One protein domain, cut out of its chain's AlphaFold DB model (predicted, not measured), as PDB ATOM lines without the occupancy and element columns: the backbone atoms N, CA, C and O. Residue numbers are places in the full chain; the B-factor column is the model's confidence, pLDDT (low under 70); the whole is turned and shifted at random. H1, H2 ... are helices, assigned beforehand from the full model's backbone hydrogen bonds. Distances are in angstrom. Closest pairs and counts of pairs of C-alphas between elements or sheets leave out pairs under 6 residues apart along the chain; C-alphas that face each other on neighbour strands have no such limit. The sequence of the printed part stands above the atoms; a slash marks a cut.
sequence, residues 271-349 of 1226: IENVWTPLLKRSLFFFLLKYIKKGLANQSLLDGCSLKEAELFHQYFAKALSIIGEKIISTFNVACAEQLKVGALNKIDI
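This is residues 271 to 349 of the 1226 residues of an uncharacterized protein of Enterobacteriaceae bacterium RIT693 (UniProt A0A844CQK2). Two long helices, H1 and H3, run opposite ways as a narrow V: they come together where H1 begins and H3 ends, and the short helix H2 sits at the V's open end. A helical hairpin of two shorter helices, H4 and H5, lies across one side of the V, with H4 packing on the first part of H1. The printed part has 79 residues with five named helices, in the order H1, H2, H3, H4, H5, and no named strand; the class is all helix. The whole is compact, with a radius of gyration of the C-alphas of 13.0 A, and rounded, spanning 35 by 31 by 21 A.

Find C-alpha 277 at (45.698, -9.184, 38.390); from there H1, residues 277 to 294, runs 25.7 A to C-alpha 294 at (51.399, 14.060, 47.625). H3, residues 306 to 323, is also 25.7 A long and ends at C-alpha 323, at (44.459, -1.184, 36.893). Between them in the chain look for H2, residues 298 to 302, 6.2 A long. After H3 come H4, residues 325 to 330, 8.5 A long, and H5, residues 337 to 345, 12.5 A long, which ends at C-alpha 345, at (37.607, 9.826, 40.335).

Begin with H1 and look at its residues 280 to 284, which alone touch H3, there meeting residues 319 to 323. The closest C-alphas, those of Lys 280 and Ile 323, are 4.8 A apart, and the two helices run opposite ways at a shallow tilt of 30 degrees. H2 is close to H1 but not clearly touching it, with the C-alphas of Gly 294 and Leu 301 closest at 6.6 A. H1 touches H4 with residues 277 to 284 alone, about perpendicular at 81 degrees; the C-alphas of Arg 281 and Ile 327 are closest, at 6.8 A. H4 and H5 touch as a hairpin, opposite ways at a shallow tilt of 3 degrees, with the C-alphas of Ile 328 and Lys 340 closest at 6.0 A. H5 is close to H3 but not clearly touching it, about perpendicular at 76 degrees; the C-alphas of Leu 320 and Ala 343 are closest, at 6.9 A. H3 and H4 meet only through their link, and H2 is apart from H4 and H5. Every O i to N i+4 pair is within hydrogen-bond range in H2, H3, H4 and H5; in H1, 12 of 14 are.

Look for the two C-alphas farthest apart at Glu 272 and Ser 299, 39.0 A from each other. The printed part has no cut. The links from H1 to H2, H2 to H3 and H3 to H4 are tight, and the link from H4 to H5, with 6 residues, is short. The mean pLDDT of the printed part is 87.5, and it is under 70 in residues 271 to 274.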
ATOM      1  N   ILE A 271      53.630  -4.102  24.399       53.28
ATOM      2  CA  ILE A 271      54.271  -4.945  23.386       53.28
ATOM      3  C   ILE A 271      53.823  -6.413  23.546       53.28
ATOM      4  O   ILE A 271      53.654  -7.104  22.545       53.28
ATOM      5  N   GLU A 272      53.524  -6.849  24.776       54.94
ATOM      6  CA  GLU A 272      53.209  -8.250  25.113       54.94
ATOM      7  C   GLU A 272      51.723  -8.505  25.444       54.94
ATOM      8  O   GLU A 272      51.241  -9.632  25.371       54.94
ATOM      9  N   ASN A 273      50.942  -7.453  25.717       53.38
ATOM     10  CA  ASN A 273      49.490  -7.482  25.943       53.38
ATOM     11  C   ASN A 273      49.026  -8.210  27.232       53.38
ATOM     12  O   ASN A 273      47.903  -8.724  27.291       53.38
ATOM     13  N   VAL A 274      49.837  -8.223  28.302       63.94
ATOM     14  CA  VAL A 274      49.548  -8.997  29.529       63.94
ATOM     15  C   VAL A 274      49.499  -8.127  30.791       63.94
ATOM     16  O   VAL A 274      50.494  -7.857  31.455       63.94
ATOM     17  N   TRP A 275      48.289  -7.759  31.224       74.31
ATOM     18  CA  TRP A 275      48.073  -7.164  32.549       74.31
ATOM     19  C   TRP A 275      47.413  -8.152  33.510       74.31
ATOM     20  O   TRP A 275      46.189  -8.141  33.699       74.31
ATOM     21  N   THR A 276      48.219  -8.992  34.162       79.19
ATOM     22  CA  THR A 276      47.692  -9.920  35.171       79.19
ATOM     23  C   THR A 276      47.151  -9.168  36.398       79.19
ATOM     24  O   THR A 276      47.634  -8.085  36.753       79.19
ATOM     25  N   PRO A 277      46.164  -9.732  37.118       82.62
ATOM     26  CA  PRO A 277      45.698  -9.184  38.390       82.62
ATOM     27  C   PRO A 277      46.811  -8.913  39.419       82.62
ATOM     28  O   PRO A 277      46.694  -7.961  40.189       82.62
ATOM     29  N   LEU A 278      47.886  -9.713  39.426       82.69
ATOM     30  CA  LEU A 278      49.056  -9.501  40.283       82.69
ATOM     31  C   LEU A 278      49.754  -8.178  39.951       82.69
ATOM     32  O   LEU A 278      49.936  -7.347  40.840       82.69
ATOM     33  N   LEU A 279      50.094  -7.962  38.675       82.25
ATOM     34  CA  LEU A 279      50.795  -6.759  38.218       82.25
ATOM     35  C   LEU A 279      49.958  -5.501  38.460       82.25
ATOM     36  O   LEU A 279      50.454  -4.536  39.037       82.25
ATOM     37  N   LYS A 280      48.656  -5.540  38.145       87.06
ATOM     38  CA  LYS A 280      47.733  -4.420  38.409       87.06
ATOM     39  C   LYS A 280      47.686  -4.043  39.895       87.06
ATOM     40  O   LYS A 280      47.687  -2.866  40.249       87.06
ATOM     41  N   ARG A 281      47.657  -5.035  40.790       88.44
ATOM     42  CA  ARG A 281      47.642  -4.812  42.246       88.44
ATOM     43  C   ARG A 281      48.974  -4.271  42.763       88.44
ATOM     44  O   ARG A 281      48.965  -3.402  43.635       88.44
ATOM     45  N   SER A 282      50.094  -4.757  42.234       85.62
ATOM     46  CA  SER A 282      51.436  -4.256  42.548       85.62
ATOM     47  C   SER A 282      51.643  -2.819  42.074       85.62
ATOM     48  O   SER A 282      52.078  -1.983  42.867       85.62
ATOM     49  N   LEU A 283      51.219  -2.497  40.849       86.69
ATOM     50  CA  LEU A 283      51.239  -1.132  40.326       86.69
ATOM     51  C   LEU A 283      50.367  -0.202  41.177       86.69
ATOM     52  O   LEU A 283      50.822   0.860  41.591       86.69
ATOM     53  N   PHE A 284      49.146  -0.615  41.538       91.06
ATOM     54  CA  PHE A 284      48.304   0.212  42.403       91.06
ATOM     55  C   PHE A 284      48.935   0.437  43.785       91.06
ATOM     56  O   PHE A 284      48.900   1.546  44.311       91.06
ATOM     57  N   PHE A 285      49.567  -0.585  44.371       88.06
ATOM     58  CA  PHE A 285      50.298  -0.433  45.630       88.06
ATOM     59  C   PHE A 285      51.451   0.572  45.531       88.06
ATOM     60  O   PHE A 285      51.676   1.339  46.470       88.06
ATOM     61  N   PHE A 286      52.163   0.577  44.406       86.25
ATOM     62  CA  PHE A 286      53.199   1.558  44.107       86.25
ATOM     63  C   PHE A 286      52.617   2.975  44.005       86.25
ATOM     64  O   PHE A 286      53.062   3.866  44.733       86.25
ATOM     65  N   LEU A 287      51.540   3.164  43.236       90.94
ATOM     66  CA  LEU A 287      50.834   4.449  43.119       90.94
ATOM     67  C   LEU A 287      50.311   4.971  44.467       90.94
ATOM     68  O   LEU A 287      50.346   6.173  44.723       90.94
ATOM     69  N   LEU A 288      49.884   4.090  45.381       90.94
ATOM     70  CA  LEU A 288      49.447   4.489  46.725       90.94
ATOM     71  C   LEU A 288      50.539   5.201  47.533       90.94
ATOM     72  O   LEU A 288      50.196   5.951  48.449       90.94
ATOM     73  N   LYS A 289      51.828   4.974  47.243       86.88
ATOM     74  CA  LYS A 289      52.925   5.710  47.890       86.88
ATOM     75  C   LYS A 289      52.941   7.172  47.426       86.88
ATOM     76  O   LYS A 289      52.930   8.054  48.283       86.88
ATOM     77  N   TYR A 290      52.834   7.407  46.115       89.94
ATOM     78  CA  TYR A 290      52.719   8.743  45.519       89.94
ATOM     79  C   TYR A 290      51.483   9.481  46.019       89.94
ATOM     80  O   TYR A 290      51.606  10.591  46.525       89.94
ATOM     81  N   ILE A 291      50.313   8.832  45.990       92.25
ATOM     82  CA  ILE A 291      49.064   9.423  46.489       92.25
ATOM     83  C   ILE A 291      49.233   9.873  47.943       92.25
ATOM     84  O   ILE A 291      48.960  11.018  48.282       92.25
ATOM     85  N   LYS A 292      49.698   8.986  48.831       89.44
ATOM     86  CA  LYS A 292      49.828   9.316  50.259       89.44
ATOM     87  C   LYS A 292      50.844  10.415  50.521       89.44
ATOM     88  O   LYS A 292      50.640  11.180  51.456       89.44
ATOM     89  N   LYS A 293      51.945  10.439  49.767       85.94
ATOM     90  CA  LYS A 293      52.990  11.441  49.949       85.94
ATOM     91  C   LYS A 293      52.545  12.799  49.409       85.94
ATOM     92  O   LYS A 293      52.679  13.771  50.143       85.94
ATOM     93  N   GLY A 294      51.942  12.839  48.221       88.81
ATOM     94  CA  GLY A 294      51.399  14.060  47.625       88.81
ATOM     95  C   GLY A 294      50.282  14.676  48.472       88.81
ATOM     96  O   GLY A 294      50.388  15.825  48.873       88.81
ATOM     97  N   LEU A 295      49.288  13.880  48.891       89.31
ATOM     98  CA  LEU A 295      48.210  14.353  49.781       89.31
ATOM     99  C   LEU A 295      48.704  14.839  51.159       89.31
ATOM    100  O   LEU A 295      47.943  15.446  51.910       89.31
ATOM    101  N   ALA A 296      49.930  14.488  51.558       84.44
ATOM    102  CA  ALA A 296      50.496  14.882  52.843       84.44
ATOM    103  C   ALA A 296      51.378  16.136  52.764       84.44
ATOM    104  O   ALA A 296      51.656  16.710  53.816       84.44
ATOM    105  N   ASN A 297      51.837  16.530  51.573       82.81
ATOM    106  CA  ASN A 297      52.723  17.674  51.372       82.81
ATOM    107  C   ASN A 297      52.354  18.384  50.064       82.81
ATOM    108  O   ASN A 297      52.882  18.049  49.006       82.81
ATOM    109  N   GLN A 298      51.433  19.343  50.154       85.62
ATOM    110  CA  GLN A 298      50.970  20.104  48.998       85.62
ATOM    111  C   GLN A 298      52.065  21.052  48.493       85.62
ATOM    112  O   GLN A 298      52.275  21.119  47.289       85.62
ATOM    113  N   SER A 299      52.841  21.679  49.385       83.06
ATOM    114  CA  SER A 299      53.951  22.559  48.986       83.06
ATOM    115  C   SER A 299      55.004  21.866  48.124       83.06
ATOM    116  O   SER A 299      55.610  22.502  47.267       83.06
ATOM    117  N   LEU A 300      55.238  20.566  48.342       83.38
ATOM    118  CA  LEU A 300      56.116  19.776  47.477       83.38
ATOM    119  C   LEU A 300      55.572  19.705  46.045       83.38
ATOM    120  O   LEU A 300      56.332  19.835  45.093       83.38
ATOM    121  N   LEU A 301      54.262  19.504  45.901       88.06
ATOM    122  CA  LEU A 301      53.597  19.441  44.600       88.06
ATOM    123  C   LEU A 301      53.539  20.815  43.927       88.06
ATOM    124  O   LEU A 301      53.686  20.900  42.712       88.06
ATOM    125  N   ASP A 302      53.381  21.883  44.711       84.12
ATOM    126  CA  ASP A 302      53.398  23.269  44.225       84.12
ATOM    127  C   ASP A 302      54.783  23.687  43.688       84.12
ATOM    128  O   ASP A 302      54.896  24.696  42.994       84.12
ATOM    129  N   GLY A 303      55.837  22.923  44.004       83.38
ATOM    130  CA  GLY A 303      57.170  23.080  43.421       83.38
ATOM    131  C   GLY A 303      57.291  22.555  41.987       83.38
ATOM    132  O   GLY A 303      58.208  22.958  41.276       83.38
ATOM    133  N   CYS A 304      56.384  21.681  41.536       85.56
ATOM    134  CA  CYS A 304      56.367  21.233  40.146       85.56
ATOM    135  C   CYS A 304      55.828  22.336  39.230       85.56
ATOM    136  O   CYS A 304      54.868  23.038  39.555       85.56
ATOM    137  N   SER A 305      56.371  22.426  38.018       88.81
ATOM    138  CA  SER A 305      55.775  23.248  36.968       88.81
ATOM    139  C   SER A 305      54.380  22.737  36.582       88.81
ATOM    140  O   SER A 305      54.082  21.544  36.686       88.81
ATOM    141  N   LEU A 306      53.531  23.625  36.047       89.56
ATOM    142  CA  LEU A 306      52.200  23.252  35.544       89.56
ATOM    143  C   LEU A 306      52.280  22.074  34.556       89.56
ATOM    144  O   LEU A 306      51.497  21.134  34.644       89.56
ATOM    145  N   LYS A 307      53.285  22.089  33.670       90.88
ATOM    146  CA  LYS A 307      53.524  21.032  32.683       90.88
ATOM    147  C   LYS A 307      53.855  19.685  33.334       90.88
ATOM    148  O   LYS A 307      53.370  18.656  32.873       90.88
ATOM    149  N   GLU A 308      54.679  19.669  34.379       91.19
ATOM    150  CA  GLU A 308      55.002  18.438  35.114       91.19
ATOM    151  C   GLU A 308      53.778  17.890  35.846       91.19
ATOM    152  O   GLU A 308      53.519  16.692  35.780       91.19
ATOM    153  N   ALA A 309      52.987  18.762  36.473       91.75
ATOM    154  CA  ALA A 309      51.750  18.376  37.143       91.75
ATOM    155  C   ALA A 309      50.702  17.818  36.156       91.75
ATOM    156  O   ALA A 309      50.060  16.800  36.429       91.75
ATOM    157  N   GLU A 310      50.551  18.431  34.979       92.44
ATOM    158  CA  GLU A 310      49.693  17.931  33.895       92.44
ATOM    159  C   GLU A 310      50.153  16.556  33.389       92.44
ATOM    160  O   GLU A 310      49.338  15.633  33.274       92.44
ATOM    161  N   LEU A 311      51.458  16.385  33.147       91.81
ATOM    162  CA  LEU A 311      52.037  15.102  32.741       91.81
ATOM    163  C   LEU A 311      51.848  14.031  33.820       91.81
ATOM    164  O   LEU A 311      51.432  12.913  33.507       91.81
ATOM    165  N   PHE A 312      52.075  14.368  35.092       93.00
ATOM    166  CA  PHE A 312      51.796  13.470  36.206       93.00
ATOM    167  C   PHE A 312      50.342  13.007  36.163       93.00
ATOM    168  O   PHE A 312      50.084  11.805  36.181       93.00
ATOM    169  N   HIS A 313      49.383  13.931  36.058       92.00
ATOM    170  CA  HIS A 313      47.963  13.590  36.010       92.00
ATOM    171  C   HIS A 313      47.614  12.687  34.829       92.00
ATOM    172  O   HIS A 313      46.908  11.694  35.022       92.00
ATOM    173  N   GLN A 314      48.138  12.980  33.639       91.56
ATOM    174  CA  GLN A 314      47.922  12.168  32.444       91.56
ATOM    175  C   GLN A 314      48.415  10.728  32.645       91.56
ATOM    176  O   GLN A 314      47.684   9.767  32.394       91.56
ATOM    177  N   TYR A 315      49.644  10.564  33.133       92.12
ATOM    178  CA  TYR A 315      50.264   9.255  33.340       92.12
ATOM    179  C   TYR A 315      49.634   8.495  34.503       92.12
ATOM    180  O   TYR A 315      49.443   7.280  34.445       92.12
ATOM    181  N   PHE A 316      49.253   9.216  35.549       93.56
ATOM    182  CA  PHE A 316      48.571   8.667  36.704       93.56
ATOM    183  C   PHE A 316      47.180   8.138  36.333       93.56
ATOM    184  O   PHE A 316      46.854   6.999  36.670       93.56
ATOM    185  N   ALA A 317      46.391   8.900  35.566       92.88
ATOM    186  CA  ALA A 317      45.103   8.450  35.037       92.88
ATOM    187  C   ALA A 317      45.270   7.238  34.104       92.88
ATOM    188  O   ALA A 317      44.594   6.226  34.273       92.88
ATOM    189  N   LYS A 318      46.248   7.284  33.188       90.06
ATOM    190  CA  LYS A 318      46.616   6.165  32.298       90.06
ATOM    191  C   LYS A 318      46.915   4.882  33.088       90.06
ATOM    192  O   LYS A 318      46.362   3.826  32.776       90.06
ATOM    193  N   ALA A 319      47.718   4.968  34.149       91.12
ATOM    194  CA  ALA A 319      48.034   3.831  35.013       91.12
ATOM    195  C   ALA A 319      46.802   3.297  35.769       91.12
ATOM    196  O   ALA A 319      46.599   2.084  35.859       91.12
ATOM    197  N   LEU A 320      45.943   4.179  36.286       94.44
ATOM    198  CA  LEU A 320      44.710   3.788  36.974       94.44
ATOM    199  C   LEU A 320      43.695   3.120  36.038       94.44
ATOM    200  O   LEU A 320      43.074   2.131  36.435       94.44
ATOM    201  N   SER A 321      43.583   3.580  34.790       91.81
ATOM    202  CA  SER A 321      42.710   2.981  33.772       91.81
ATOM    203  C   SER A 321      43.111   1.540  33.468       91.81
ATOM    204  O   SER A 321      42.263   0.652  33.374       91.81
ATOM    205  N   ILE A 322      44.417   1.274  33.409       87.94
ATOM    206  CA  ILE A 322      44.968  -0.076  33.244       87.94
ATOM    207  C   ILE A 322      44.619  -0.972  34.436       87.94
ATOM    208  O   ILE A 322      44.200  -2.124  34.260       87.94
ATOM    209  N   ILE A 323      44.787  -0.459  35.658       91.44
ATOM    210  CA  ILE A 323      44.459  -1.184  36.893       91.44
ATOM    211  C   ILE A 323      42.962  -1.540  36.910       91.44
ATOM    212  O   ILE A 323      42.597  -2.683  37.207       91.44
ATOM    213  N   GLY A 324      42.113  -0.587  36.533       92.19
ATOM    214  CA  GLY A 324      40.678  -0.758  36.359       92.19
ATOM    215  C   GLY A 324      39.878  -0.801  37.666       92.19
ATOM    216  O   GLY A 324      40.370  -1.143  38.749       92.19
ATOM    217  N   GLU A 325      38.585  -0.499  37.545       94.38
ATOM    218  CA  GLU A 325      37.665  -0.296  38.668       94.38
ATOM    219  C   GLU A 325      37.617  -1.478  39.646       94.38
ATOM    220  O   GLU A 325      37.672  -1.306  40.866       94.38
ATOM    221  N   LYS A 326      37.538  -2.704  39.112       92.44
ATOM    222  CA  LYS A 326      37.402  -3.930  39.910       92.44
ATOM    223  C   LYS A 326      38.571  -4.114  40.877       92.44
ATOM    224  O   LYS A 326      38.361  -4.490  42.035       92.44
ATOM    225  N   ILE A 327      39.799  -3.861  40.419       92.38
ATOM    226  CA  ILE A 327      40.992  -3.998  41.258       92.38
ATOM    227  C   ILE A 327      41.008  -2.892  42.309       92.38
ATOM    228  O   ILE A 327      41.109  -3.215  43.491       92.38
ATOM    229  N   ILE A 328      40.822  -1.630  41.907       94.06
ATOM    230  CA  ILE A 328      40.822  -0.474  42.821       94.06
ATOM    231  C   ILE A 328      39.775  -0.664  43.932       94.06
ATOM    232  O   ILE A 328      40.088  -0.577  45.123       94.06
ATOM    233  N   SER A 329      38.547  -1.029  43.562       91.12
ATOM    234  CA  SER A 329      37.426  -1.222  44.489       91.12
ATOM    235  C   SER A 329      37.671  -2.316  45.532       91.12
ATOM    236  O   SER A 329      37.295  -2.167  46.700       91.12
ATOM    237  N   THR A 330      38.323  -3.413  45.138       89.75
ATOM    238  CA  THR A 330      38.571  -4.582  46.001       89.75
ATOM    239  C   THR A 330      39.919  -4.527  46.733       89.75
ATOM    240  O   THR A 330      40.266  -5.439  47.491       89.75
ATOM    241  N   PHE A 331      40.695  -3.455  46.550       89.19
ATOM    242  CA  PHE A 331      42.039  -3.338  47.104       89.19
ATOM    243  C   PHE A 331      42.040  -2.924  48.584       89.19
ATOM    244  O   PHE A 331      41.946  -1.752  48.924       89.19
ATOM    245  N   ASN A 332      42.180  -3.886  49.496       83.94
ATOM    246  CA  ASN A 332      42.040  -3.651  50.945       83.94
ATOM    247  C   ASN A 332      43.366  -3.619  51.723       83.94
ATOM    248  O   ASN A 332      43.376  -3.771  52.945       83.94
ATOM    249  N   VAL A 333      44.501  -3.463  51.040       81.19
ATOM    250  CA  VAL A 333      45.820  -3.582  51.672       81.19
ATOM    251  C   VAL A 333      46.499  -2.228  51.781       81.19
ATOM    252  O   VAL A 333      46.884  -1.643  50.778       81.19
ATOM    253  N   ALA A 334      46.655  -1.724  53.009       78.50
ATOM    254  CA  ALA A 334      47.202  -0.386  53.269       78.50
ATOM    255  C   ALA A 334      46.514   0.728  52.448       78.50
ATOM    256  O   ALA A 334      47.112   1.773  52.203       78.50
ATOM    257  N   CYS A 335      45.266   0.512  52.034       86.69
ATOM    258  CA  CYS A 335      44.471   1.425  51.229       86.69
ATOM    259  C   CYS A 335      43.176   1.708  51.980       86.69
ATOM    260  O   CYS A 335      42.428   0.784  52.304       86.69
ATOM    261  N   ALA A 336      42.963   2.974  52.317       89.00
ATOM    262  CA  ALA A 336      41.741   3.423  52.962       89.00
ATOM    263  C   ALA A 336      40.685   3.759  51.896       89.00
ATOM    264  O   ALA A 336      41.039   4.060  50.756       89.00
ATOM    265  N   GLU A 337      39.398   3.706  52.249       89.62
ATOM    266  CA  GLU A 337      38.296   3.869  51.284       89.62
ATOM    267  C   GLU A 337      38.370   5.185  50.498       89.62
ATOM    268  O   GLU A 337      38.149   5.181  49.292       89.62
ATOM    269  N   GLN A 338      38.769   6.288  51.135       92.94
ATOM    270  CA  GLN A 338      38.907   7.585  50.470       92.94
ATOM    271  C   GLN A 338      39.956   7.588  49.348       92.94
ATOM    272  O   GLN A 338      39.784   8.266  48.341       92.94
ATOM    273  N   LEU A 339      41.013   6.771  49.464       94.94
ATOM    274  CA  LEU A 339      42.022   6.655  48.406       94.94
ATOM    275  C   LEU A 339      41.468   5.911  47.187       94.94
ATOM    276  O   LEU A 339      41.877   6.193  46.066       94.94
ATOM    277  N   LYS A 340      40.527   4.982  47.395       94.75
ATOM    278  CA  LYS A 340      39.823   4.300  46.300       94.75
ATOM    279  C   LYS A 340      38.861   5.243  45.596       94.75
ATOM    280  O   LYS A 340      38.814   5.229  44.376       94.75
ATOM    281  N   VAL A 341      38.117   6.045  46.363       95.00
ATOM    282  CA  VAL A 341      37.229   7.083  45.823       95.00
ATOM    283  C   VAL A 341      38.028   8.032  44.933       95.00
ATOM    284  O   VAL A 341      37.686   8.182  43.767       95.00
ATOM    285  N   GLY A 342      39.142   8.576  45.433       95.31
ATOM    286  CA  GLY A 342      39.960   9.489  44.637       95.31
ATOM    287  C   GLY A 342      40.639   8.837  43.431       95.31
ATOM    288  O   GLY A 342      40.713   9.439  42.367       95.31
ATOM    289  N   ALA A 343      41.087   7.583  43.545       95.62
ATOM    290  CA  ALA A 343      41.662   6.863  42.409       95.62
ATOM    291  C   ALA A 343      40.631   6.615  41.293       95.62
ATOM    292  O   ALA A 343      40.948   6.787  40.124       95.62
ATOM    293  N   LEU A 344      39.396   6.245  41.639       94.88
ATOM    294  CA  LEU A 344      38.321   6.068  40.656       94.88
ATOM    295  C   LEU A 344      37.891   7.399  40.030       94.88
ATOM    296  O   LEU A 344      37.687   7.460  38.823       94.88
ATOM    297  N   ASN A 345      37.870   8.473  40.823       93.81
ATOM    298  CA  ASN A 345      37.607   9.826  40.335       93.81
ATOM    299  C   ASN A 345      38.594  10.250  39.232       93.81
ATOM    300  O   ASN A 345      38.207  10.874  38.256       93.81
ATOM    301  N   LYS A 346      39.876   9.864  39.332       93.62
ATOM    302  CA  LYS A 346      40.897  10.199  38.318       93.62
ATOM    303  C   LYS A 346      40.780   9.442  36.996       93.62
ATOM    304  O   LYS A 346      41.560   9.715  36.091       93.62
ATOM    305  N   ILE A 347      39.842   8.508  36.891       93.50
ATOM    306  CA  ILE A 347      39.495   7.810  35.648       93.50
ATOM    307  C   ILE A 347      38.009   7.985  35.315       93.50
ATOM    308  O   ILE A 347      37.413   7.107  34.698       93.50
ATOM    309  N   ASP A 348      37.420   9.093  35.778       91.12
ATOM    310  CA  ASP A 348      36.030   9.503  35.544       91.12
ATOM    311  C   ASP A 348      34.982   8.472  36.002       91.12
ATOM    312  O   ASP A 348      33.860   8.414  35.499       91.12
ATOM    313  N   ILE A 349      35.336   7.648  36.995       91.50
ATOM    314  CA  ILE A 349      34.404   6.739  37.663       91.50
ATOM    315  C   ILE A 349      33.980   7.386  38.975       91.50
ATOM    316  O   ILE A 349      34.609   7.223  40.027       91.50
TER     317      ILE A 349